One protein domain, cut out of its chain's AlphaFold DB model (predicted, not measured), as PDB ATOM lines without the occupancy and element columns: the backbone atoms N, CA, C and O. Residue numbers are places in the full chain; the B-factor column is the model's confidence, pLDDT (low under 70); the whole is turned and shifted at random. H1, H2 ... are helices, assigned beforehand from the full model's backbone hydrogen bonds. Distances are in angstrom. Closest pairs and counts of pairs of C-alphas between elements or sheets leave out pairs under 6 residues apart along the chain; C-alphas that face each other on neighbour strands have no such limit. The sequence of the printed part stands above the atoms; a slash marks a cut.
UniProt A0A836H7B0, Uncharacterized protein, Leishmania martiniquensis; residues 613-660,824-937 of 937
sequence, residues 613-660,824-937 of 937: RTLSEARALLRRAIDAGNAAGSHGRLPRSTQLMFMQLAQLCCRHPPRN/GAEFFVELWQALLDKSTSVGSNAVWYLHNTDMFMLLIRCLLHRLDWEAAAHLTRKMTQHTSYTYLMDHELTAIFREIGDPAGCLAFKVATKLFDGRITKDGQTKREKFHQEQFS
ATOM      1  N   ARG A 613     126.441 217.371 101.654       65.19
ATOM      2  CA  ARG A 613     125.847 216.142 101.099       65.19
ATOM      3  C   ARG A 613     126.193 215.876  99.656       65.19
ATOM      4  O   ARG A 613     126.186 214.723  99.250       65.19
ATOM      5  N   THR A 614     126.484 216.922  98.890       70.62
ATOM      6  CA  THR A 614     126.847 216.764  97.482       70.62
ATOM      7  C   THR A 614     128.299 217.156  97.248       70.62
ATOM      8  O   THR A 614     128.844 218.056  97.896       70.62
ATOM      9  N   LEU A 615     128.925 216.522  96.255       74.31
ATOM     10  CA  LEU A 615     130.254 216.918  95.788       74.31
ATOM     11  C   LEU A 615     130.261 218.365  95.267       74.31
ATOM     12  O   LEU A 615     131.266 219.060  95.382       74.31
ATOM     13  N   SER A 616     129.133 218.852  94.739       75.38
ATOM     14  CA  SER A 616     128.995 220.240  94.277       75.38
ATOM     15  C   SER A 616     129.111 221.259  95.421       75.38
ATOM     16  O   SER A 616     129.837 222.247  95.292       75.38
ATOM     17  N   GLU A 617     128.485 220.981  96.571       77.94
ATOM     18  CA  GLU A 617     128.596 221.792  97.788       77.94
ATOM     19  C   GLU A 617     130.020 221.762  98.347       77.94
ATOM     20  O   GLU A 617     130.558 222.803  98.726       77.94
ATOM     21  N   ALA A 618     130.649 220.584  98.353       80.56
ATOM     22  CA  ALA A 618     132.026 220.414  98.802       80.56
ATOM     23  C   ALA A 618     133.013 221.218  97.937       80.56
ATOM     24  O   ALA A 618     133.868 221.928  98.466       80.56
ATOM     25  N   ARG A 619     132.848 221.185  96.607       86.06
ATOM     26  CA  ARG A 619     133.638 221.989  95.657       86.06
ATOM     27  C   ARG A 619     133.414 223.488  95.831       86.06
ATOM     28  O   ARG A 619     134.373 224.255  95.783       86.06
ATOM     29  N   ALA A 620     132.176 223.925  96.062       80.81
ATOM     30  CA  ALA A 620     131.885 225.331  96.341       80.81
ATOM     31  C   ALA A 620     132.547 225.805  97.648       80.81
ATOM     32  O   ALA A 620     133.112 226.900  97.692       80.81
ATOM     33  N   LEU A 621     132.531 224.965  98.690       81.12
ATOM     34  CA  LEU A 621     133.205 225.247  99.958       81.12
ATOM     35  C   LEU A 621     134.732 225.293  99.791       81.12
ATOM     36  O   LEU A 621     135.365 226.197 100.329       81.12
ATOM     37  N   LEU A 622     135.315 224.373  99.013       86.50
ATOM     38  CA  LEU A 622     136.749 224.359  98.707       86.50
ATOM     39  C   LEU A 622     137.188 225.653  98.015       86.50
ATOM     40  O   LEU A 622     138.153 226.274  98.451       86.50
ATOM     41  N   ARG A 623     136.447 226.106  96.993       86.94
ATOM     42  CA  ARG A 623     136.722 227.385  96.314       86.94
ATOM     43  C   ARG A 623     136.671 228.554  97.290       86.94
ATOM     44  O   ARG A 623     137.630 229.310  97.378       86.94
ATOM     45  N   ARG A 624     135.621 228.630  98.116       81.19
ATOM     46  CA  ARG A 624     135.496 229.666  99.151       81.19
ATOM     47  C   ARG A 624     136.661 229.637 100.148       81.19
ATOM     48  O   ARG A 624     137.132 230.696 100.550       81.19
ATOM     49  N   ALA A 625     137.124 228.455 100.553       81.00
ATOM     50  CA  ALA A 625     138.258 228.314 101.465       81.00
ATOM     51  C   ALA A 625     139.571 228.796 100.824       81.00
ATOM     52  O   ALA A 625     140.356 229.481 101.481       81.00
ATOM     53  N   ILE A 626     139.788 228.489  99.542       84.69
ATOM     54  CA  ILE A 626     140.932 228.981  98.762       84.69
ATOM     55  C   ILE A 626     140.869 230.509  98.636       84.69
ATOM     56  O   ILE A 626     141.845 231.183  98.962       84.69
ATOM     57  N   ASP A 627     139.718 231.063  98.251       82.94
ATOM     58  CA  ASP A 627     139.514 232.509  98.098       82.94
ATOM     59  C   ASP A 627     139.740 233.255  99.420       82.94
ATOM     60  O   ASP A 627     140.458 234.256  99.463       82.94
ATOM     61  N   ALA A 628     139.200 232.731 100.527       77.75
ATOM     62  CA  ALA A 628     139.400 233.285 101.865       77.75
ATOM     63  C   ALA A 628     140.869 233.210 102.313       77.75
ATOM     64  O   ALA A 628     141.383 234.140 102.935       77.75
ATOM     65  N   GLY A 629     141.560 232.112 101.993       75.19
ATOM     66  CA  GLY A 629     142.995 231.984 102.225       75.19
ATOM     67  C   GLY A 629     143.789 233.024 101.437       75.19
ATOM     68  O   GLY A 629     144.676 233.673 101.996       75.19
ATOM     69  N   ASN A 630     143.478 233.203 100.152       80.81
ATOM     70  CA  ASN A 630     144.177 234.135  99.265       80.81
ATOM     71  C   ASN A 630     143.950 235.596  99.685       80.81
ATOM     72  O   ASN A 630     144.898 236.379  99.700       80.81
ATOM     73  N   ALA A 631     142.734 235.943 100.121       77.25
ATOM     74  CA  ALA A 631     142.407 237.271 100.640       77.25
ATOM     75  C   ALA A 631     143.191 237.636 101.918       77.25
ATOM     76  O   ALA A 631     143.502 238.803 102.141       77.25
ATOM     77  N   ALA A 632     143.558 236.646 102.739       67.31
ATOM     78  CA  ALA A 632     144.319 236.836 103.977       67.31
ATOM     79  C   ALA A 632     145.855 236.814 103.790       67.31
ATOM     80  O   ALA A 632     146.604 236.877 104.769       67.31
ATOM     81  N   GLY A 633     146.341 236.701 102.548       56.31
ATOM     82  CA  GLY A 633     147.737 236.408 102.198       56.31
ATOM     83  C   GLY A 633     148.804 237.445 102.584       56.31
ATOM     84  O   GLY A 633     149.975 237.216 102.298       56.31
ATOM     85  N   SER A 634     148.466 238.555 103.249       56.06
ATOM     86  CA  SER A 634     149.429 239.607 103.623       56.06
ATOM     87  C   SER A 634     150.282 239.298 104.866       56.06
ATOM     88  O   SER A 634     151.305 239.949 105.064       56.06
ATOM     89  N   HIS A 635     149.914 238.312 105.702       54.41
ATOM     90  CA  HIS A 635     150.547 238.096 107.021       54.41
ATOM     91  C   HIS A 635     151.138 236.696 107.265       54.41
ATOM     92  O   HIS A 635     151.465 236.349 108.400       54.41
ATOM     93  N   GLY A 636     151.293 235.870 106.227       61.56
ATOM     94  CA  GLY A 636     152.014 234.591 106.309       61.56
ATOM     95  C   GLY A 636     151.359 233.491 107.161       61.56
ATOM     96  O   GLY A 636     151.840 232.363 107.136       61.56
ATOM     97  N   ARG A 637     150.255 233.749 107.875       70.31
ATOM     98  CA  ARG A 637     149.517 232.758 108.679       70.31
ATOM     99  C   ARG A 637     148.091 232.599 108.159       70.31
ATOM    100  O   ARG A 637     147.350 233.572 108.091       70.31
ATOM    101  N   LEU A 638     147.697 231.365 107.836       76.06
ATOM    102  CA  LEU A 638     146.339 231.072 107.373       76.06
ATOM    103  C   LEU A 638     145.316 231.353 108.493       76.06
ATOM    104  O   LEU A 638     145.547 230.890 109.618       76.06
ATOM    105  N   PRO A 639     144.190 232.045 108.227       74.94
ATOM    106  CA  PRO A 639     143.137 232.249 109.219       74.94
ATOM    107  C   PRO A 639     142.630 230.928 109.803       74.94
ATOM    108  O   PRO A 639     142.501 229.929 109.091       74.94
ATOM    109  N   ARG A 640     142.309 230.914 111.103       69.81
ATOM    110  CA  ARG A 640     141.826 229.704 111.796       69.81
ATOM    111  C   ARG A 640     140.525 229.175 111.182       69.81
ATOM    112  O   ARG A 640     140.368 227.967 111.068       69.81
ATOM    113  N   SER A 641     139.644 230.065 110.728       63.81
ATOM    114  CA  SER A 641     138.422 229.716 109.990       63.81
ATOM    115  C   SER A 641     138.725 228.967 108.688       63.81
ATOM    116  O   SER A 641     138.127 227.928 108.425       63.81
ATOM    117  N   THR A 642     139.707 229.425 107.908       75.19
ATOM    118  CA  THR A 642     140.162 228.741 106.686       75.19
ATOM    119  C   THR A 642     140.787 227.382 106.992       75.19
ATOM    120  O   THR A 642     140.455 226.402 106.332       75.19
ATOM    121  N   GLN A 643     141.628 227.279 108.029       80.19
ATOM    122  CA  GLN A 643     142.191 225.990 108.458       80.19
ATOM    123  C   GLN A 643     141.088 224.982 108.818       80.19
ATOM    124  O   GLN A 643     141.162 223.817 108.426       80.19
ATOM    125  N   LEU A 644     140.036 225.439 109.509       71.25
ATOM    126  CA  LEU A 644     138.877 224.611 109.838       71.25
ATOM    127  C   LEU A 644     138.125 224.156 108.588       71.25
ATOM    128  O   LEU A 644     137.832 222.970 108.490       71.25
ATOM    129  N   MET A 645     137.885 225.034 107.608       75.25
ATOM    130  CA  MET A 645     137.252 224.647 106.338       75.25
ATOM    131  C   MET A 645     138.026 223.527 105.619       75.25
ATOM    132  O   MET A 645     137.431 222.563 105.147       75.25
ATOM    133  N   PHE A 646     139.361 223.584 105.586       83.69
ATOM    134  CA  PHE A 646     140.171 222.508 104.999       83.69
ATOM    135  C   PHE A 646     140.098 221.199 105.801       83.69
ATOM    136  O   PHE A 646     139.968 220.126 105.208       83.69
ATOM    137  N   MET A 647     140.118 221.264 107.139       81.31
ATOM    138  CA  MET A 647     139.912 220.083 107.992       81.31
ATOM    139  C   MET A 647     138.532 219.452 107.776       81.31
ATOM    140  O   MET A 647     138.413 218.230 107.704       81.31
ATOM    141  N   GLN A 648     137.495 220.278 107.635       75.44
ATOM    142  CA  GLN A 648     136.125 219.855 107.353       75.44
ATOM    143  C   GLN A 648     136.031 219.088 106.023       75.44
ATOM    144  O   GLN A 648     135.429 218.013 105.961       75.44
ATOM    145  N   LEU A 649     136.670 219.602 104.971       84.69
ATOM    146  CA  LEU A 649     136.718 218.951 103.660       84.69
ATOM    147  C   LEU A 649     137.517 217.643 103.689       84.69
ATOM    148  O   LEU A 649     137.087 216.650 103.105       84.69
ATOM    149  N   ALA A 650     138.628 217.589 104.428       84.06
ATOM    150  CA  ALA A 650     139.380 216.349 104.622       84.06
ATOM    151  C   ALA A 650     138.563 215.289 105.392       84.06
ATOM    152  O   ALA A 650     138.605 214.104 105.063       84.06
ATOM    153  N   GLN A 651     137.765 215.696 106.388       78.31
ATOM    154  CA  GLN A 651     136.835 214.791 107.078       78.31
ATOM    155  C   GLN A 651     135.765 214.228 106.141       78.31
ATOM    156  O   GLN A 651     135.429 213.050 106.262       78.31
ATOM    157  N   LEU A 652     135.246 215.035 105.212       78.50
ATOM    158  CA  LEU A 652     134.313 214.563 104.187       78.50
ATOM    159  C   LEU A 652     134.970 213.483 103.312       78.50
ATOM    160  O   LEU A 652     134.413 212.400 103.155       78.50
ATOM    161  N   CYS A 653     136.195 213.724 102.836       80.38
ATOM    162  CA  CYS A 653     136.964 212.759 102.043       80.38
ATOM    163  C   CYS A 653     137.264 211.444 102.788       80.38
ATOM    164  O   CYS A 653     137.375 210.396 102.150       80.38
ATOM    165  N   CYS A 654     137.381 211.480 104.122       75.56
ATOM    166  CA  CYS A 654     137.502 210.288 104.969       75.56
ATOM    167  C   CYS A 654     136.192 209.487 105.082       75.56
ATOM    168  O   CYS A 654     136.239 208.282 105.314       75.56
ATOM    169  N   ARG A 655     135.024 210.144 104.995       69.19
ATOM    170  CA  ARG A 655     133.707 209.485 105.101       69.19
ATOM    171  C   ARG A 655     133.282 208.805 103.800       69.19
ATOM    172  O   ARG A 655     132.524 207.844 103.859       69.19
ATOM    173  N   HIS A 656     133.801 209.273 102.667       68.19
ATOM    174  CA  HIS A 656     133.504 208.748 101.334       68.19
ATOM    175  C   HIS A 656     134.789 208.238 100.654       68.19
ATOM    176  O   HIS A 656     135.316 208.898  99.753       68.19
ATOM    177  N   PRO A 657     135.361 207.104 101.108       66.62
ATOM    178  CA  PRO A 657     136.485 206.488 100.414       66.62
ATOM    179  C   PRO A 657     136.034 205.934  99.048       66.62
ATOM    180  O   PRO A 657     134.878 205.526  98.908       66.62
ATOM    181  N   PRO A 658     136.924 205.881  98.040       68.38
ATOM    182  CA  PRO A 658     136.589 205.305  96.740       68.38
ATOM    183  C   PRO A 658     136.217 203.819  96.855       68.38
ATOM    184  O   PRO A 658     136.721 203.093  97.716       68.38
ATOM    185  N   ARG A 659     135.343 203.345  95.958       61.75
ATOM    186  CA  ARG A 659     134.976 201.923  95.864       61.75
ATOM    187  C   ARG A 659     136.124 201.121  95.241       61.75
ATOM    188  O   ARG A 659     136.596 201.469  94.166       61.75
ATOM    189  N   ASN A 660     136.517 200.017  95.885       63.59
ATOM    190  CA  ASN A 660     137.568 199.095  95.419       63.59
ATOM    191  C   ASN A 660     138.880 199.796  94.998       63.59
ATOM    192  O   ASN A 660     139.302 199.660  93.844       63.59
ATOM    193  N   GLY A 824     135.766 213.668  85.532       49.84
ATOM    194  CA  GLY A 824     137.046 212.976  85.788       49.84
ATOM    195  C   GLY A 824     137.948 213.242  87.010       49.84
ATOM    196  O   GLY A 824     138.933 212.518  87.143       49.84
ATOM    197  N   ALA A 825     137.701 214.213  87.892       58.31
ATOM    198  CA  ALA A 825     138.564 214.479  89.049       58.31
ATOM    199  C   ALA A 825     137.872 214.114  90.370       58.31
ATOM    200  O   ALA A 825     136.847 214.687  90.748       58.31
ATOM    201  N   GLU A 826     138.455 213.155  91.090       78.62
ATOM    202  CA  GLU A 826     138.054 212.814  92.453       78.62
ATOM    203  C   GLU A 826     138.227 214.036  93.375       78.62
ATOM    204  O   GLU A 826     139.284 214.664  93.396       78.62
ATOM    205  N   PHE A 827     137.219 214.357  94.193       84.12
ATOM    206  CA  PHE A 827     137.226 215.562  95.037       84.12
ATOM    207  C   PHE A 827     138.435 215.657  95.988       84.12
ATOM    208  O   PHE A 827     138.956 216.746  96.233       84.12
ATOM    209  N   PHE A 828     138.927 214.525  96.502       86.12
ATOM    210  CA  PHE A 828     140.137 214.526  97.325       86.12
ATOM    211  C   PHE A 828     141.375 214.980  96.543       86.12
ATOM    212  O   PHE A 828     142.224 215.647  97.122       86.12
ATOM    213  N   VAL A 829     141.471 214.681  95.244       86.12
ATOM    214  CA  VAL A 829     142.576 215.148  94.396       86.12
ATOM    215  C   VAL A 829     142.539 216.669  94.270       86.12
ATOM    216  O   VAL A 829     143.582 217.302  94.401       86.12
ATOM    217  N   GLU A 830     141.356 217.270  94.114       88.31
ATOM    218  CA  GLU A 830     141.190 218.733  94.096       88.31
ATOM    219  C   GLU A 830     141.616 219.365  95.436       88.31
ATOM    220  O   GLU A 830     142.380 220.331  95.465       88.31
ATOM    221  N   LEU A 831     141.177 218.786  96.561       88.19
ATOM    222  CA  LEU A 831     141.577 219.214  97.907       88.19
ATOM    223  C   LEU A 831     143.095 219.084  98.119       88.19
ATOM    224  O   LEU A 831     143.734 219.980  98.672       88.19
ATOM    225  N   TRP A 832     143.672 217.964  97.689       88.69
ATOM    226  CA  TRP A 832     145.092 217.654  97.818       88.69
ATOM    227  C   TRP A 832     145.953 218.588  96.966       88.69
ATOM    228  O   TRP A 832     146.959 219.107  97.447       88.69
ATOM    229  N   GLN A 833     145.525 218.876  95.736       88.31
ATOM    230  CA  GLN A 833     146.164 219.862  94.869       88.31
ATOM    231  C   GLN A 833     146.129 221.254  95.496       88.31
ATOM    232  O   GLN A 833     147.171 221.893  95.562       88.31
ATOM    233  N   ALA A 834     144.991 221.691  96.045       86.94
ATOM    234  CA  ALA A 834     144.892 222.988  96.719       86.94
ATOM    235  C   ALA A 834     145.861 223.126  97.912       86.94
ATOM    236  O   ALA A 834     146.388 224.208  98.160       86.94
ATOM    237  N   LEU A 835     146.128 222.034  98.639       86.19
ATOM    238  CA  LEU A 835     147.096 222.020  99.741       86.19
ATOM    239  C   LEU A 835     148.558 221.996  99.269       86.19
ATOM    240  O   LEU A 835     149.431 222.502  99.972       86.19
ATOM    241  N   LEU A 836     148.843 221.387  98.116       84.31
ATOM    242  CA  LEU A 836     150.199 221.277  97.566       84.31
ATOM    243  C   LEU A 836     150.578 222.422  96.621       84.31
ATOM    244  O   LEU A 836     151.764 222.610  96.334       84.31
ATOM    245  N   ASP A 837     149.595 223.169  96.128       83.94
ATOM    246  CA  ASP A 837     149.799 224.247  95.178       83.94
ATOM    247  C   ASP A 837     150.476 225.448  95.844       83.94
ATOM    248  O   ASP A 837     149.865 226.233  96.574       83.94
ATOM    249  N   LYS A 838     151.766 225.606  95.536       79.69
ATOM    250  CA  LYS A 838     152.611 226.704  96.016       79.69
ATOM    251  C   LYS A 838     152.160 228.079  95.519       79.69
ATOM    252  O   LYS A 838     152.635 229.075  96.057       79.69
ATOM    253  N   SER A 839     151.310 228.141  94.493       74.38
ATOM    254  CA  SER A 839     150.773 229.398  93.969       74.38
ATOM    255  C   SER A 839     149.645 229.968  94.835       74.38
ATOM    256  O   SER A 839     149.391 231.170  94.794       74.38
ATOM    257  N   THR A 840     149.018 229.138  95.675       74.94
ATOM    258  CA  THR A 840     148.007 229.580  96.641       74.94
ATOM    259  C   THR A 840     148.652 229.982  97.967       74.94
ATOM    260  O   THR A 840     149.670 229.422  98.389       74.94
ATOM    261  N   SER A 841     148.048 230.929  98.690       71.75
ATOM    262  CA  SER A 841     148.501 231.264 100.052       71.75
ATOM    263  C   SER A 841     148.337 230.086 101.028       71.75
ATOM    264  O   SER A 841     149.029 230.007 102.044       71.75
ATOM    265  N   VAL A 842     147.440 229.149 100.697       72.19
ATOM    266  CA  VAL A 842     147.181 227.917 101.446       72.19
ATOM    267  C   VAL A 842     148.356 226.946 101.330       72.19
ATOM    268  O   VAL A 842     148.846 226.476 102.360       72.19
ATOM    269  N   GLY A 843     148.812 226.655 100.107       68.75
ATOM    270  CA  GLY A 843     149.893 225.700  99.851       68.75
ATOM    271  C   GLY A 843     151.302 226.278 100.004       68.75
ATOM    272  O   GLY A 843     152.252 225.534 100.257       68.75
ATOM    273  N   SER A 844     151.465 227.605  99.935       68.81
ATOM    274  CA  SER A 844     152.756 228.259 100.200       68.81
ATOM    275  C   SER A 844     153.179 228.179 101.675       68.81
ATOM    276  O   SER A 844     154.374 228.131 101.969       68.81
ATOM    277  N   ASN A 845     152.224 228.058 102.606       69.62
ATOM    278  CA  ASN A 845     152.478 227.806 104.025       69.62
ATOM    279  C   ASN A 845     152.336 226.312 104.371       69.62
ATOM    280  O   ASN A 845     151.501 225.916 105.180       69.62
ATOM    281  N   ALA A 846     153.182 225.458 103.786       61.25
ATOM    282  CA  ALA A 846     153.140 224.002 103.998       61.25
ATOM    283  C   ALA A 846     153.261 223.553 105.476       61.25
ATOM    284  O   ALA A 846     153.020 222.396 105.814       61.25
ATOM    285  N   VAL A 847     153.638 224.466 106.371       70.38
ATOM    286  CA  VAL A 847     153.900 224.218 107.788       70.38
ATOM    287  C   VAL A 847     152.604 223.966 108.569       70.38
ATOM    288  O   VAL A 847     152.606 223.135 109.478       70.38
ATOM    289  N   TRP A 848     151.487 224.621 108.225       83.75
ATOM    290  CA  TRP A 848     150.303 224.629 109.098       83.75
ATOM    291  C   TRP A 848     149.596 223.267 109.187       83.75
ATOM    292  O   TRP A 848     149.278 222.819 110.289       83.75
ATOM    293  N   TYR A 849     149.388 222.577 108.059       84.56
ATOM    294  CA  TYR A 849     148.695 221.281 108.043       84.56
ATOM    295  C   TYR A 849     149.595 220.122 108.499       84.56
ATOM    296  O   TYR A 849     149.087 219.061 108.848       84.56
ATOM    297  N   LEU A 850     150.920 220.323 108.516       84.81
ATOM    298  CA  LEU A 850     151.891 219.373 109.068       84.81
ATOM    299  C   LEU A 850     152.034 219.507 110.591       84.81
ATOM    300  O   LEU A 850     152.230 218.497 111.255       84.81
ATOM    301  N   HIS A 851     151.913 220.725 111.139       83.12
ATOM    302  CA  HIS A 851     151.919 220.971 112.591       83.12
ATOM    303  C   HIS A 851     150.593 220.600 113.259       83.12
ATOM    304  O   HIS A 851     150.551 220.305 114.453       83.12
ATOM    305  N   ASN A 852     149.491 220.654 112.511       84.06
ATOM    306  CA  ASN A 852     148.188 220.260 113.014       84.06
ATOM    307  C   ASN A 852     148.030 218.735 112.907       84.06
ATOM    308  O   ASN A 852     147.707 218.206 111.842       84.06
ATOM    309  N   THR A 853     148.240 218.041 114.029       84.56
ATOM    310  CA  THR A 853     148.141 216.577 114.131       84.56
ATOM    311  C   THR A 853     146.811 216.035 113.603       84.56
ATOM    312  O   THR A 853     146.807 215.018 112.911       84.56
ATOM    313  N   ASP A 854     145.695 216.717 113.868       81.75
ATOM    314  CA  ASP A 854     144.368 216.273 113.431       81.75
ATOM    315  C   ASP A 854     144.236 216.343 111.907       81.75
ATOM    316  O   ASP A 854     143.797 215.384 111.271       81.75
ATOM    317  N   MET A 855     144.667 217.455 111.300       87.62
ATOM    318  CA  MET A 855     144.671 217.610 109.844       87.62
ATOM    319  C   MET A 855     145.588 216.580 109.179       87.62
ATOM    320  O   MET A 855     145.181 215.915 108.227       87.62
ATOM    321  N   PHE A 856     146.800 216.391 109.705       90.56
ATOM    322  CA  PHE A 856     147.728 215.375 109.212       90.56
ATOM    323  C   PHE A 856     147.107 213.972 109.246       90.56
ATOM    324  O   PHE A 856     147.142 213.264 108.239       90.56
ATOM    325  N   MET A 857     146.495 213.571 110.366       90.81
ATOM    326  CA  MET A 857     145.890 212.241 110.489       90.81
ATOM    327  C   MET A 857     144.688 212.053 109.556       90.81
ATOM    328  O   MET A 857     144.495 210.956 109.031       90.81
ATOM    329  N   LEU A 858     143.910 213.109 109.293       87.81
ATOM    330  CA  LEU A 858     142.834 213.082 108.296       87.81
ATOM    331  C   LEU A 858     143.377 212.888 106.877       87.81
ATOM    332  O   LEU A 858     142.844 212.071 106.127       87.81
ATOM    333  N   LEU A 859     144.453 213.587 106.517       91.00
ATOM    334  CA  LEU A 859     145.101 213.439 105.213       91.00
ATOM    335  C   LEU A 859     145.716 212.044 105.044       91.00
ATOM    336  O   LEU A 859     145.494 211.402 104.020       91.00
ATOM    337  N   ILE A 860     146.413 211.533 106.064       91.50
ATOM    338  CA  ILE A 860     146.942 210.161 106.069       91.50
ATOM    339  C   ILE A 860     145.819 209.140 105.909       91.50
ATOM    340  O   ILE A 860     145.950 208.220 105.106       91.50
ATOM    341  N   ARG A 861     144.696 209.308 106.615       89.50
ATOM    342  CA  ARG A 861     143.532 208.429 106.463       89.50
ATOM    343  C   ARG A 861     142.975 208.477 105.044       89.50
ATOM    344  O   ARG A 861     142.751 207.419 104.466       89.50
ATOM    345  N   CYS A 862     142.816 209.669 104.464       86.69
ATOM    346  CA  CYS A 862     142.351 209.820 103.086       86.69
ATOM    347  C   CYS A 862     143.258 209.102 102.082       86.69
ATOM    348  O   CYS A 862     142.739 208.403 101.214       86.69
ATOM    349  N   LEU A 863     144.579 209.267 102.206       88.50
ATOM    350  CA  LEU A 863     145.571 208.670 101.308       88.50
ATOM    351  C   LEU A 863     145.638 207.149 101.465       88.50
ATOM    352  O   LEU A 863     145.592 206.418 100.480       88.50
ATOM    353  N   LEU A 864     145.670 206.651 102.702       87.12
ATOM    354  CA  LEU A 864     145.730 205.214 102.967       87.12
ATOM    355  C   LEU A 864     144.431 204.497 102.589       87.12
ATOM    356  O   LEU A 864     144.494 203.402 102.041       87.12
ATOM    357  N   HIS A 865     143.259 205.103 102.805       83.06
ATOM    358  CA  HIS A 865     141.985 204.558 102.311       83.06
ATOM    359  C   HIS A 865     141.916 204.532 100.778       83.06
ATOM    360  O   HIS A 865     141.221 203.685 100.228       83.06
ATOM    361  N   ARG A 866     142.657 205.410 100.093       82.81
ATOM    362  CA  ARG A 866     142.831 205.422  98.628       82.81
ATOM    363  C   ARG A 866     143.941 204.497  98.131       82.81
ATOM    364  O   ARG A 866     144.112 204.359  96.928       82.81
ATOM    365  N   LEU A 867     144.673 203.862  99.047       78.75
ATOM    366  CA  LEU A 867     145.875 203.076  98.770       78.75
ATOM    367  C   LEU A 867     146.994 203.871  98.071       78.75
ATOM    368  O   LEU A 867     147.895 203.270  97.486       78.75
ATOM    369  N   ASP A 868     147.005 205.199  98.223       82.88
ATOM    370  CA  ASP A 868     148.108 206.066  97.800       82.88
ATOM    371  C   ASP A 868     149.215 206.055  98.866       82.88
ATOM    372  O   ASP A 868     149.383 206.957  99.698       82.88
ATOM    373  N   TRP A 869     149.930 204.934  98.893       80.81
ATOM    374  CA  TRP A 869     150.982 204.655  99.865       80.81
ATOM    375  C   TRP A 869     152.170 205.602  99.736       80.81
ATOM    376  O   TRP A 869     152.778 205.966 100.745       80.81
ATOM    377  N   GLU A 870     152.505 206.005  98.517       83.25
ATOM    378  CA  GLU A 870     153.649 206.861  98.226       83.25
ATOM    379  C   GLU A 870     153.421 208.270  98.761       83.25
ATOM    380  O   GLU A 870     154.253 208.789  99.517       83.25
ATOM    381  N   ALA A 871     152.263 208.864  98.455       86.19
ATOM    382  CA  ALA A 871     151.906 210.167  98.987       86.19
ATOM    383  C   ALA A 871     151.767 210.123 100.512       86.19
ATOM    384  O   ALA A 871     152.252 211.034 101.189       86.19
ATOM    385  N   ALA A 872     151.196 209.051 101.076       89.00
ATOM    386  CA  ALA A 872     151.104 208.875 102.526       89.00
ATOM    387  C   ALA A 872     152.494 208.783 103.183       89.00
ATOM    388  O   ALA A 872     152.752 209.439 104.199       89.00
ATOM    389  N   ALA A 873     153.423 208.022 102.599       87.31
ATOM    390  CA  ALA A 873     154.780 207.871 103.116       87.31
ATOM    391  C   ALA A 873     155.580 209.174 103.001       87.31
ATOM    392  O   ALA A 873     156.299 209.555 103.928       87.31
ATOM    393  N   HIS A 874     155.434 209.889 101.888       87.50
ATOM    394  CA  HIS A 874     156.063 211.186 101.681       87.50
ATOM    395  C   HIS A 874     155.512 212.251 102.641       87.50
ATOM    396  O   HIS A 874     156.298 212.968 103.266       87.50
ATOM    397  N   LEU A 875     154.188 212.313 102.829       89.25
ATOM    398  CA  LEU A 875     153.544 213.193 103.807       89.25
ATOM    399  C   LEU A 875     154.034 212.892 105.229       89.25
ATOM    400  O   LEU A 875     154.379 213.809 105.969       89.25
ATOM    401  N   THR A 876     154.140 211.610 105.582       89.44
ATOM    402  CA  THR A 876     154.658 211.161 106.882       89.44
ATOM    403  C   THR A 876     156.110 211.590 107.093       89.44
ATOM    404  O   THR A 876     156.426 212.172 108.128       89.44
ATOM    405  N   ARG A 877     156.994 211.385 106.105       88.06
ATOM    406  CA  ARG A 877     158.399 211.825 106.188       88.06
ATOM    407  C   ARG A 877     158.507 213.342 106.343       88.06
ATOM    408  O   ARG A 877     159.302 213.810 107.154       88.06
ATOM    409  N   LYS A 878     157.692 214.112 105.616       87.31
ATOM    410  CA  LYS A 878     157.621 215.571 105.784       87.31
ATOM    411  C   LYS A 878     157.145 215.959 107.181       87.31
ATOM    412  O   LYS A 878     157.781 216.783 107.819       87.31
ATOM    413  N   MET A 879     156.086 215.334 107.692       88.50
ATOM    414  CA  MET A 879     155.593 215.599 109.047       88.50
ATOM    415  C   MET A 879     156.673 215.340 110.103       88.50
ATOM    416  O   MET A 879     156.886 216.197 110.955       88.50
ATOM    417  N   THR A 880     157.443 214.249 109.996       85.19
ATOM    418  CA  THR A 880     158.523 213.949 110.962       85.19
ATOM    419  C   THR A 880     159.651 214.987 110.996       85.19
ATOM    420  O   THR A 880     160.430 215.001 111.944       85.19
ATOM    421  N   GLN A 881     159.748 215.869 109.995       85.31
ATOM    422  CA  GLN A 881     160.683 217.003 110.007       85.31
ATOM    423  C   GLN A 881     160.163 218.187 110.838       85.31
ATOM    424  O   GLN A 881     160.944 219.056 111.214       85.31
ATOM    425  N   HIS A 882     158.858 218.229 111.115       80.19
ATOM    426  CA  HIS A 882     158.166 219.361 111.729       80.19
ATOM    427  C   HIS A 882     157.512 219.030 113.076       80.19
ATOM    428  O   HIS A 882     157.309 219.923 113.892       80.19
ATOM    429  N   THR A 883     157.146 217.774 113.330       81.38
ATOM    430  CA  THR A 883     156.433 217.366 114.548       81.38
ATOM    431  C   THR A 883     156.866 215.968 114.983       81.38
ATOM    432  O   THR A 883     157.254 215.130 114.166       81.38
ATOM    433  N   SER A 884     156.841 215.716 116.293       82.31
ATOM    434  CA  SER A 884     157.154 214.405 116.852       82.31
ATOM    435  C   SER A 884     155.999 213.428 116.634       82.31
ATOM    436  O   SER A 884     154.829 213.739 116.852       82.31
ATOM    437  N   TYR A 885     156.334 212.208 116.220       83.25
ATOM    438  CA  TYR A 885     155.356 211.134 116.089       83.25
ATOM    439  C   TYR A 885     154.921 210.644 117.475       83.25
ATOM    440  O   TYR A 885     155.752 210.219 118.280       83.25
ATOM    441  N   THR A 886     153.622 210.723 117.764       82.62
ATOM    442  CA  THR A 886     153.071 210.405 119.090       82.62
ATOM    443  C   THR A 886     152.404 209.032 119.133       82.62
ATOM    444  O   THR A 886     152.001 208.468 118.115       82.62
ATOM    445  N   TYR A 887     152.205 208.509 120.345       78.69
ATOM    446  CA  TYR A 887     151.457 207.268 120.565       78.69
ATOM    447  C   TYR A 887     150.015 207.319 120.021       78.69
ATOM    448  O   TYR A 887     149.521 206.322 119.501       78.69
ATOM    449  N   LEU A 888     149.344 208.476 120.104       76.62
ATOM    450  CA  LEU A 888     147.981 208.640 119.580       76.62
ATOM    451  C   LEU A 888     147.947 208.521 118.050       76.62
ATOM    452  O   LEU A 888     147.066 207.857 117.508       76.62
ATOM    453  N   MET A 889     148.944 209.088 117.365       85.88
ATOM    454  CA  MET A 889     149.097 208.941 115.912       85.88
ATOM    455  C   MET A 889     149.354 207.483 115.527       85.88
ATOM    456  O   MET A 889     148.792 207.000 114.549       85.88
ATOM    457  N   ASP A 890     150.142 206.758 116.326       85.56
ATOM    458  CA  ASP A 890     150.412 205.335 116.112       85.56
ATOM    459  C   ASP A 890     149.173 204.452 116.265       85.56
ATOM    460  O   ASP A 890     148.944 203.533 115.467       85.56
ATOM    461  N   HIS A 891     148.345 204.765 117.260       84.50
ATOM    462  CA  HIS A 891     147.070 204.102 117.468       84.50
ATOM    463  C   HIS A 891     146.119 204.332 116.286       84.50
ATOM    464  O   HIS A 891     145.568 203.368 115.751       84.50
ATOM    465  N   GLU A 892     145.968 205.580 115.835       84.81
ATOM    466  CA  GLU A 892     145.119 205.903 114.685       84.81
ATOM    467  C   GLU A 892     145.642 205.292 113.381       84.81
ATOM    468  O   GLU A 892     144.864 204.702 112.635       84.81
ATOM    469  N   LEU A 893     146.952 205.334 113.125       88.50
ATOM    470  CA  LEU A 893     147.563 204.684 111.963       88.50
ATOM    471  C   LEU A 893     147.265 203.178 111.955       88.50
ATOM    472  O   LEU A 893     146.838 202.616 110.947       88.50
ATOM    473  N   THR A 894     147.407 202.531 113.112       85.69
ATOM    474  CA  THR A 894     147.074 201.113 113.281       85.69
ATOM    475  C   THR A 894     145.580 200.850 113.065       85.69
ATOM    476  O   THR A 894     145.213 199.833 112.473       85.69
ATOM    477  N   ALA A 895     144.707 201.758 113.505       83.38
ATOM    478  CA  ALA A 895     143.271 201.664 113.271       83.38
ATOM    479  C   ALA A 895     142.917 201.782 111.779       83.38
ATOM    480  O   ALA A 895     142.115 200.982 111.301       83.38
ATOM    481  N   ILE A 896     143.548 202.698 111.037       86.00
ATOM    482  CA  ILE A 896     143.341 202.884 109.588       86.00
ATOM    483  C   ILE A 896     143.695 201.605 108.822       86.00
ATOM    484  O   ILE A 896     142.907 201.116 108.018       86.00
ATOM    485  N   PHE A 897     144.843 200.997 109.116       85.38
ATOM    486  CA  PHE A 897     145.252 199.747 108.471       85.38
ATOM    487  C   PHE A 897     144.335 198.565 108.809       85.38
ATOM    488  O   PHE A 897     144.034 197.746 107.944       85.38
ATOM    489  N   ARG A 898     143.801 198.504 110.036       81.44
ATOM    490  CA  ARG A 898     142.753 197.528 110.385       81.44
ATOM    491  C   ARG A 898     141.452 197.766 109.615       81.44
ATOM    492  O   ARG A 898     140.786 196.795 109.279       81.44
ATOM    493  N   GLU A 899     141.086 199.017 109.334       78.69
ATOM    494  CA  GLU A 899     139.898 199.358 108.527       78.69
ATOM    495  C   GLU A 899     140.026 198.909 107.078       78.69
ATOM    496  O   GLU A 899     139.055 198.441 106.495       78.69
ATOM    497  N   ILE A 900     141.233 198.994 106.526       78.19
ATOM    498  CA  ILE A 900     141.559 198.500 105.184       78.19
ATOM    499  C   ILE A 900     141.575 196.953 105.153       78.19
ATOM    500  O   ILE A 900     141.616 196.353 104.080       78.19
ATOM    501  N   GLY A 901     141.500 196.292 106.316       73.62
ATOM    502  CA  GLY A 901     141.622 194.838 106.476       73.62
ATOM    503  C   GLY A 901     143.072 194.347 106.399       73.62
ATOM    504  O   GLY A 901     143.332 193.170 106.171       73.62
ATOM    505  N   ASP A 902     144.027 195.254 106.599       76.00
ATOM    506  CA  ASP A 902     145.439 195.038 106.340       76.00
ATOM    507  C   ASP A 902     146.344 195.413 107.536       76.00
ATOM    508  O   ASP A 902     147.093 196.394 107.517       76.00
ATOM    509  N   PRO A 903     146.311 194.627 108.621       76.12
ATOM    510  CA  PRO A 903     147.129 194.895 109.800       76.12
ATOM    511  C   PRO A 903     148.639 194.747 109.537       76.12
ATOM    512  O   PRO A 903     149.433 195.439 110.173       76.12
ATOM    513  N   ALA A 904     149.046 193.879 108.602       72.44
ATOM    514  CA  ALA A 904     150.453 193.669 108.255       72.44
ATOM    515  C   ALA A 904     151.039 194.863 107.483       72.44
ATOM    516  O   ALA A 904     152.188 195.247 107.714       72.44
ATOM    517  N   GLY A 905     150.235 195.516 106.635       77.88
ATOM    518  CA  GLY A 905     150.643 196.730 105.930       77.88
ATOM    519  C   GLY A 905     150.989 197.890 106.861       77.88
ATOM    520  O   GLY A 905     151.879 198.670 106.538       77.88
ATOM    521  N   CYS A 906     150.398 197.946 108.059       84.69
ATOM    522  CA  CYS A 906     150.763 198.928 109.081       84.69
ATOM    523  C   CYS A 906     152.249 198.845 109.459       84.69
ATOM    524  O   CYS A 906     152.945 199.858 109.520       84.69
ATOM    525  N   LEU A 907     152.752 197.627 109.687       76.81
ATOM    526  CA  LEU A 907     154.154 197.401 110.037       76.81
ATOM    527  C   LEU A 907     155.071 197.756 108.866       76.81
ATOM    528  O   LEU A 907     156.065 198.451 109.066       76.81
ATOM    529  N   ALA A 908     154.714 197.336 107.651       77.69
ATOM    530  CA  ALA A 908     155.469 197.666 106.445       77.69
ATOM    531  C   ALA A 908     155.561 199.189 106.239       77.69
ATOM    532  O   ALA A 908     156.648 199.726 106.022       77.69
ATOM    533  N   PHE A 909     154.442 199.898 106.398       84.75
ATOM    534  CA  PHE A 909     154.370 201.351 106.276       84.75
ATOM    535  C   PHE A 909     155.230 202.068 107.323       84.75
ATOM    536  O   PHE A 909     155.990 202.977 106.980       84.75
ATOM    537  N   LYS A 910     155.170 201.644 108.593       85.75
ATOM    538  CA  LYS A 910     155.999 202.214 109.670       85.75
ATOM    539  C   LYS A 910     157.491 202.052 109.376       85.75
ATOM    540  O   LYS A 910     158.249 203.013 109.490       85.75
ATOM    541  N   VAL A 911     157.910 200.874 108.911       78.00
ATOM    542  CA  VAL A 911     159.312 200.629 108.536       78.00
ATOM    543  C   VAL A 911     159.725 201.521 107.356       78.00
ATOM    544  O   VAL A 911     160.749 202.202 107.437       78.00
ATOM    545  N   ALA A 912     158.908 201.598 106.302       78.44
ATOM    546  CA  ALA A 912     159.174 202.417 105.115       78.44
ATOM    547  C   ALA A 912     159.284 203.925 105.417       78.44
ATOM    548  O   ALA A 912     160.006 204.672 104.741       78.44
ATOM    549  N   THR A 913     158.569 204.385 106.441       82.56
ATOM    550  CA  THR A 913     158.552 205.782 106.895       82.56
ATOM    551  C   THR A 913     159.531 206.065 108.032       82.56
ATOM    552  O   THR A 913     159.662 207.218 108.431       82.56
ATOM    553  N   LYS A 914     160.281 205.054 108.502       81.44
ATOM    554  CA  LYS A 914     161.174 205.131 109.674       81.44
ATOM    555  C   LYS A 914     160.446 205.559 110.956       81.44
ATOM    556  O   LYS A 914     161.058 206.134 111.855       81.44
ATOM    557  N   LEU A 915     159.151 205.271 111.045       78.38
ATOM    558  CA  LEU A 915     158.382 205.432 112.267       78.38
ATOM    559  C   LEU A 915     158.672 204.245 113.187       78.38
ATOM    560  O   LEU A 915     158.463 203.088 112.822       78.38
ATOM    561  N   PHE A 916     159.168 204.531 114.387       66.94
ATOM    562  CA  PHE A 916     159.293 203.530 115.443       66.94
ATOM    563  C   PHE A 916     157.994 203.472 116.250       66.94
ATOM    564  O   PHE A 916     157.302 204.480 116.382       66.94
ATOM    565  N   ASP A 917     157.667 202.297 116.793       59.88
ATOM    566  CA  ASP A 917     156.502 202.121 117.663       59.88
ATOM    567  C   ASP A 917     156.565 203.129 118.825       59.88
ATOM    568  O   ASP A 917     157.547 203.164 119.577       59.88
ATOM    569  N   GLY A 918     155.519 203.950 118.961       55.19
ATOM    570  CA  GLY A 918     155.409 204.972 120.005       55.19
ATOM    571  C   GLY A 918     155.535 204.400 121.422       55.19
ATOM    572  O   GLY A 918     155.978 205.098 122.335       55.19
ATOM    573  N   ARG A 919     155.202 203.112 121.616       52.22
ATOM    574  CA  ARG A 919     155.407 202.395 122.885       52.22
ATOM    575  C   ARG A 919     156.884 202.149 123.170       52.22
ATOM    576  O   ARG A 919     157.320 202.359 124.293       52.22
ATOM    577  N   ILE A 920     157.665 201.789 122.151       52.97
ATOM    578  CA  ILE A 920     159.114 201.563 122.270       52.97
ATOM    579  C   ILE A 920     159.843 202.883 122.544       52.97
ATOM    580  O   ILE A 920     160.807 202.909 123.306       52.97
ATOM    581  N   THR A 921     159.380 203.991 121.959       52.50
ATOM    582  CA  THR A 921     159.965 205.319 122.205       52.50
ATOM    583  C   THR A 921     159.675 205.814 123.621       52.50
ATOM    584  O   THR A 921     160.591 206.299 124.282       52.50
ATOM    585  N   LYS A 922     158.440 205.629 124.114       53.81
ATOM    586  CA  LYS A 922     158.055 205.969 125.491       53.81
ATOM    587  C   LYS A 922     158.790 205.099 126.515       53.81
ATOM    588  O   LYS A 922     159.417 205.645 127.415       53.81
ATOM    589  N   ASP A 923     158.815 203.778 126.316       51.41
ATOM    590  CA  ASP A 923     159.561 202.845 127.172       51.41
ATOM    591  C   ASP A 923     161.062 203.153 127.174       51.41
ATOM    592  O   ASP A 923     161.706 203.118 128.223       51.41
ATOM    593  N   GLY A 924     161.627 203.489 126.010       56.78
ATOM    594  CA  GLY A 924     163.022 203.892 125.862       56.78
ATOM    595  C   GLY A 924     163.358 205.182 126.612       56.78
ATOM    596  O   GLY A 924     164.396 205.234 127.267       56.78
ATOM    597  N   GLN A 925     162.481 206.192 126.569       55.72
ATOM    598  CA  GLN A 925     162.631 207.424 127.355       55.72
ATOM    599  C   GLN A 925     162.588 207.133 128.854       55.72
ATOM    600  O   GLN A 925     163.549 207.459 129.541       55.72
ATOM    601  N   THR A 926     161.580 206.402 129.342       60.56
ATOM    602  CA  THR A 926     161.503 206.028 130.767       60.56
ATOM    603  C   THR A 926     162.678 205.169 131.234       60.56
ATOM    604  O   THR A 926     163.134 205.313 132.365       60.56
ATOM    605  N   LYS A 927     163.214 204.279 130.387       57.81
ATOM    606  CA  LYS A 927     164.414 203.487 130.714       57.81
ATOM    607  C   LYS A 927     165.676 204.338 130.739       57.81
ATOM    608  O   LYS A 927     166.545 204.096 131.566       57.81
ATOM    609  N   ARG A 928     165.789 205.325 129.848       56.47
ATOM    610  CA  ARG A 928     166.917 206.259 129.805       56.47
ATOM    611  C   ARG A 928     166.880 207.232 130.982       56.47
ATOM    612  O   ARG A 928     167.920 207.495 131.565       56.47
ATOM    613  N   GLU A 929     165.698 207.710 131.353       67.75
ATOM    614  CA  GLU A 929     165.469 208.520 132.553       67.75
ATOM    615  C   GLU A 929     165.792 207.731 133.821       67.75
ATOM    616  O   GLU A 929     166.549 208.234 134.642       67.75
ATOM    617  N   LYS A 930     165.337 206.473 133.934       65.31
ATOM    618  CA  LYS A 930     165.737 205.579 135.034       65.31
ATOM    619  C   LYS A 930     167.238 205.328 135.075       65.31
ATOM    620  O   LYS A 930     167.822 205.430 136.138       65.31
ATOM    621  N   PHE A 931     167.871 205.063 133.935       64.94
ATOM    622  CA  PHE A 931     169.321 204.869 133.863       64.94
ATOM    623  C   PHE A 931     170.100 206.131 134.264       64.94
ATOM    624  O   PHE A 931     171.123 206.037 134.931       64.94
ATOM    625  N   HIS A 932     169.626 207.320 133.879       63.34
ATOM    626  CA  HIS A 932     170.227 208.580 134.313       63.34
ATOM    627  C   HIS A 932     169.960 208.864 135.792       63.34
ATOM    628  O   HIS A 932     170.868 209.330 136.468       63.34
ATOM    629  N   GLN A 933     168.776 208.544 136.315       69.38
ATOM    630  CA  GLN A 933     168.531 208.569 137.756       69.38
ATOM    631  C   GLN A 933     169.512 207.640 138.471       69.38
ATOM    632  O   GLN A 933     170.281 208.124 139.276       69.38
ATOM    633  N   GLU A 934     169.599 206.369 138.082       67.12
ATOM    634  CA  GLU A 934     170.478 205.362 138.693       67.12
ATOM    635  C   GLU A 934     171.987 205.650 138.548       67.12
ATOM    636  O   GLU A 934     172.779 205.112 139.315       67.12
ATOM    637  N   GLN A 935     172.416 206.463 137.574       57.56
ATOM    638  CA  GLN A 935     173.819 206.889 137.445       57.56
ATOM    639  C   GLN A 935     174.159 208.177 138.203       57.56
ATOM    640  O   GLN A 935     175.343 208.438 138.425       57.56
ATOM    641  N   PHE A 936     173.164 208.999 138.542       55.81
ATOM    642  CA  PHE A 936     173.365 210.315 139.162       55.81
ATOM    643  C   PHE A 936     172.695 210.465 140.541       55.81
ATOM    644  O   PHE A 936     172.833 211.521 141.158       55.81
ATOM    645  N   SER A 937     172.010 209.427 141.027       41.19
ATOM    646  CA  SER A 937     171.659 209.184 142.435       41.19
ATOM    647  C   SER A 937     172.627 208.181 143.040       41.19
ATOM    648  O   SER A 937     173.071 208.410 144.183       41.19
TER     649      SER A 937
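This is residues 613 to 660 and 824 to 937 of the 937 residues of an uncharacterized protein of Leishmania martiniquensis (UniProt A0A836H7B0). A flat slab of helices has an arm at one end: H1, H2 and H3 make a three-helix bundle at the other end, H6 in the middle packs on H2, H7 and H8, and H9 packs on H7 and H8. Residues 923 to 937, nearly all of them in H10, stick out from the slab as the arm. The printed part has 162 residues with ten named helices, H1 to H10 in order along the chain, and no named strand; the class is all helix. It is only just compact, close to loose, with a radius of gyration of the C-alphas of 18.3 A and spans of 62 by 43 by 23 A.

H1, residues 615 to 631, begins at C-alpha 615 (130.254, 216.918, 95.788) and is 24.2 A long from first to last C-alpha. H2 is residues 640 to 655, 22.8 A. After the cut come H3, residues 827 to 836, H4, residues 841 to 844, and H5, residues 847 to 851. H6, residues 853 to 865, is 17.9 A long and begins at C-alpha 853 (148.141, 216.577, 114.131). H7 is residues 869 to 880, H8 residues 887 to 899, 18.5 A, and H9 residues 903 to 913. H10, residues 918 to 936, is 26.8 A long and ends at C-alpha 936 (173.365, 210.315, 139.162).

H1, H2 and H3 form an up and down bundle, each running against the one before it. H1 and H2, a helical hairpin, touch at Ala 625 and Thr 642, whose C-alphas are 5.6 A apart, at a shallow tilt of 25 degrees. H3 touches H2 with a closest C-alpha pair of Phe 828 and Cys 653, 6.0 A, at a steep tilt of 39 degrees. H4 touches H1, closest C-alphas Ser 841 and Asn 630, 5.2 A. H5 and H7 only just touch, with 3 pairs of C-alphas within 8 A, the closest Leu 850 and Met 879, 5.3 A. H6, the hub, touches H2 with closest C-alphas Cys 862 and Cys 654, 5.2 A, the same way at a shallow tilt of 28 degrees. H6 and H7 are a helical hairpin, closest C-alphas Ile 860 and Ala 872, 5.6 A. H8 touches H6, closest C-alphas Ile 896 and Arg 861, 6.4 A. H9 touches H7, closest C-alphas Thr 913 and Ala 873, 5.7 A, at a steep tilt of 54 degrees. H8 and H10 only just touch, with 3 pairs of C-alphas within 8 A, and only at their ends, closest C-alphas Tyr 887 and Gly 918, 4.6 A. Every O i to N i+4 pair is within hydrogen-bond range in H1, H2, H3, H5, H6, H7, H8 and H10, and 6 of 7 in H9; H4 is too short for such a pair.

The C-alphas farthest apart are those of Gly 824 and Ser 937, 66.5 A. Residues 661 to 823 are not printed, and C-alphas 660 and 824 are 16.9 A apart across the cut. Of the links printed whole, none is long. The mean pLDDT of the printed part is 76.6; residues 916 to 937 are among the 42 under 70.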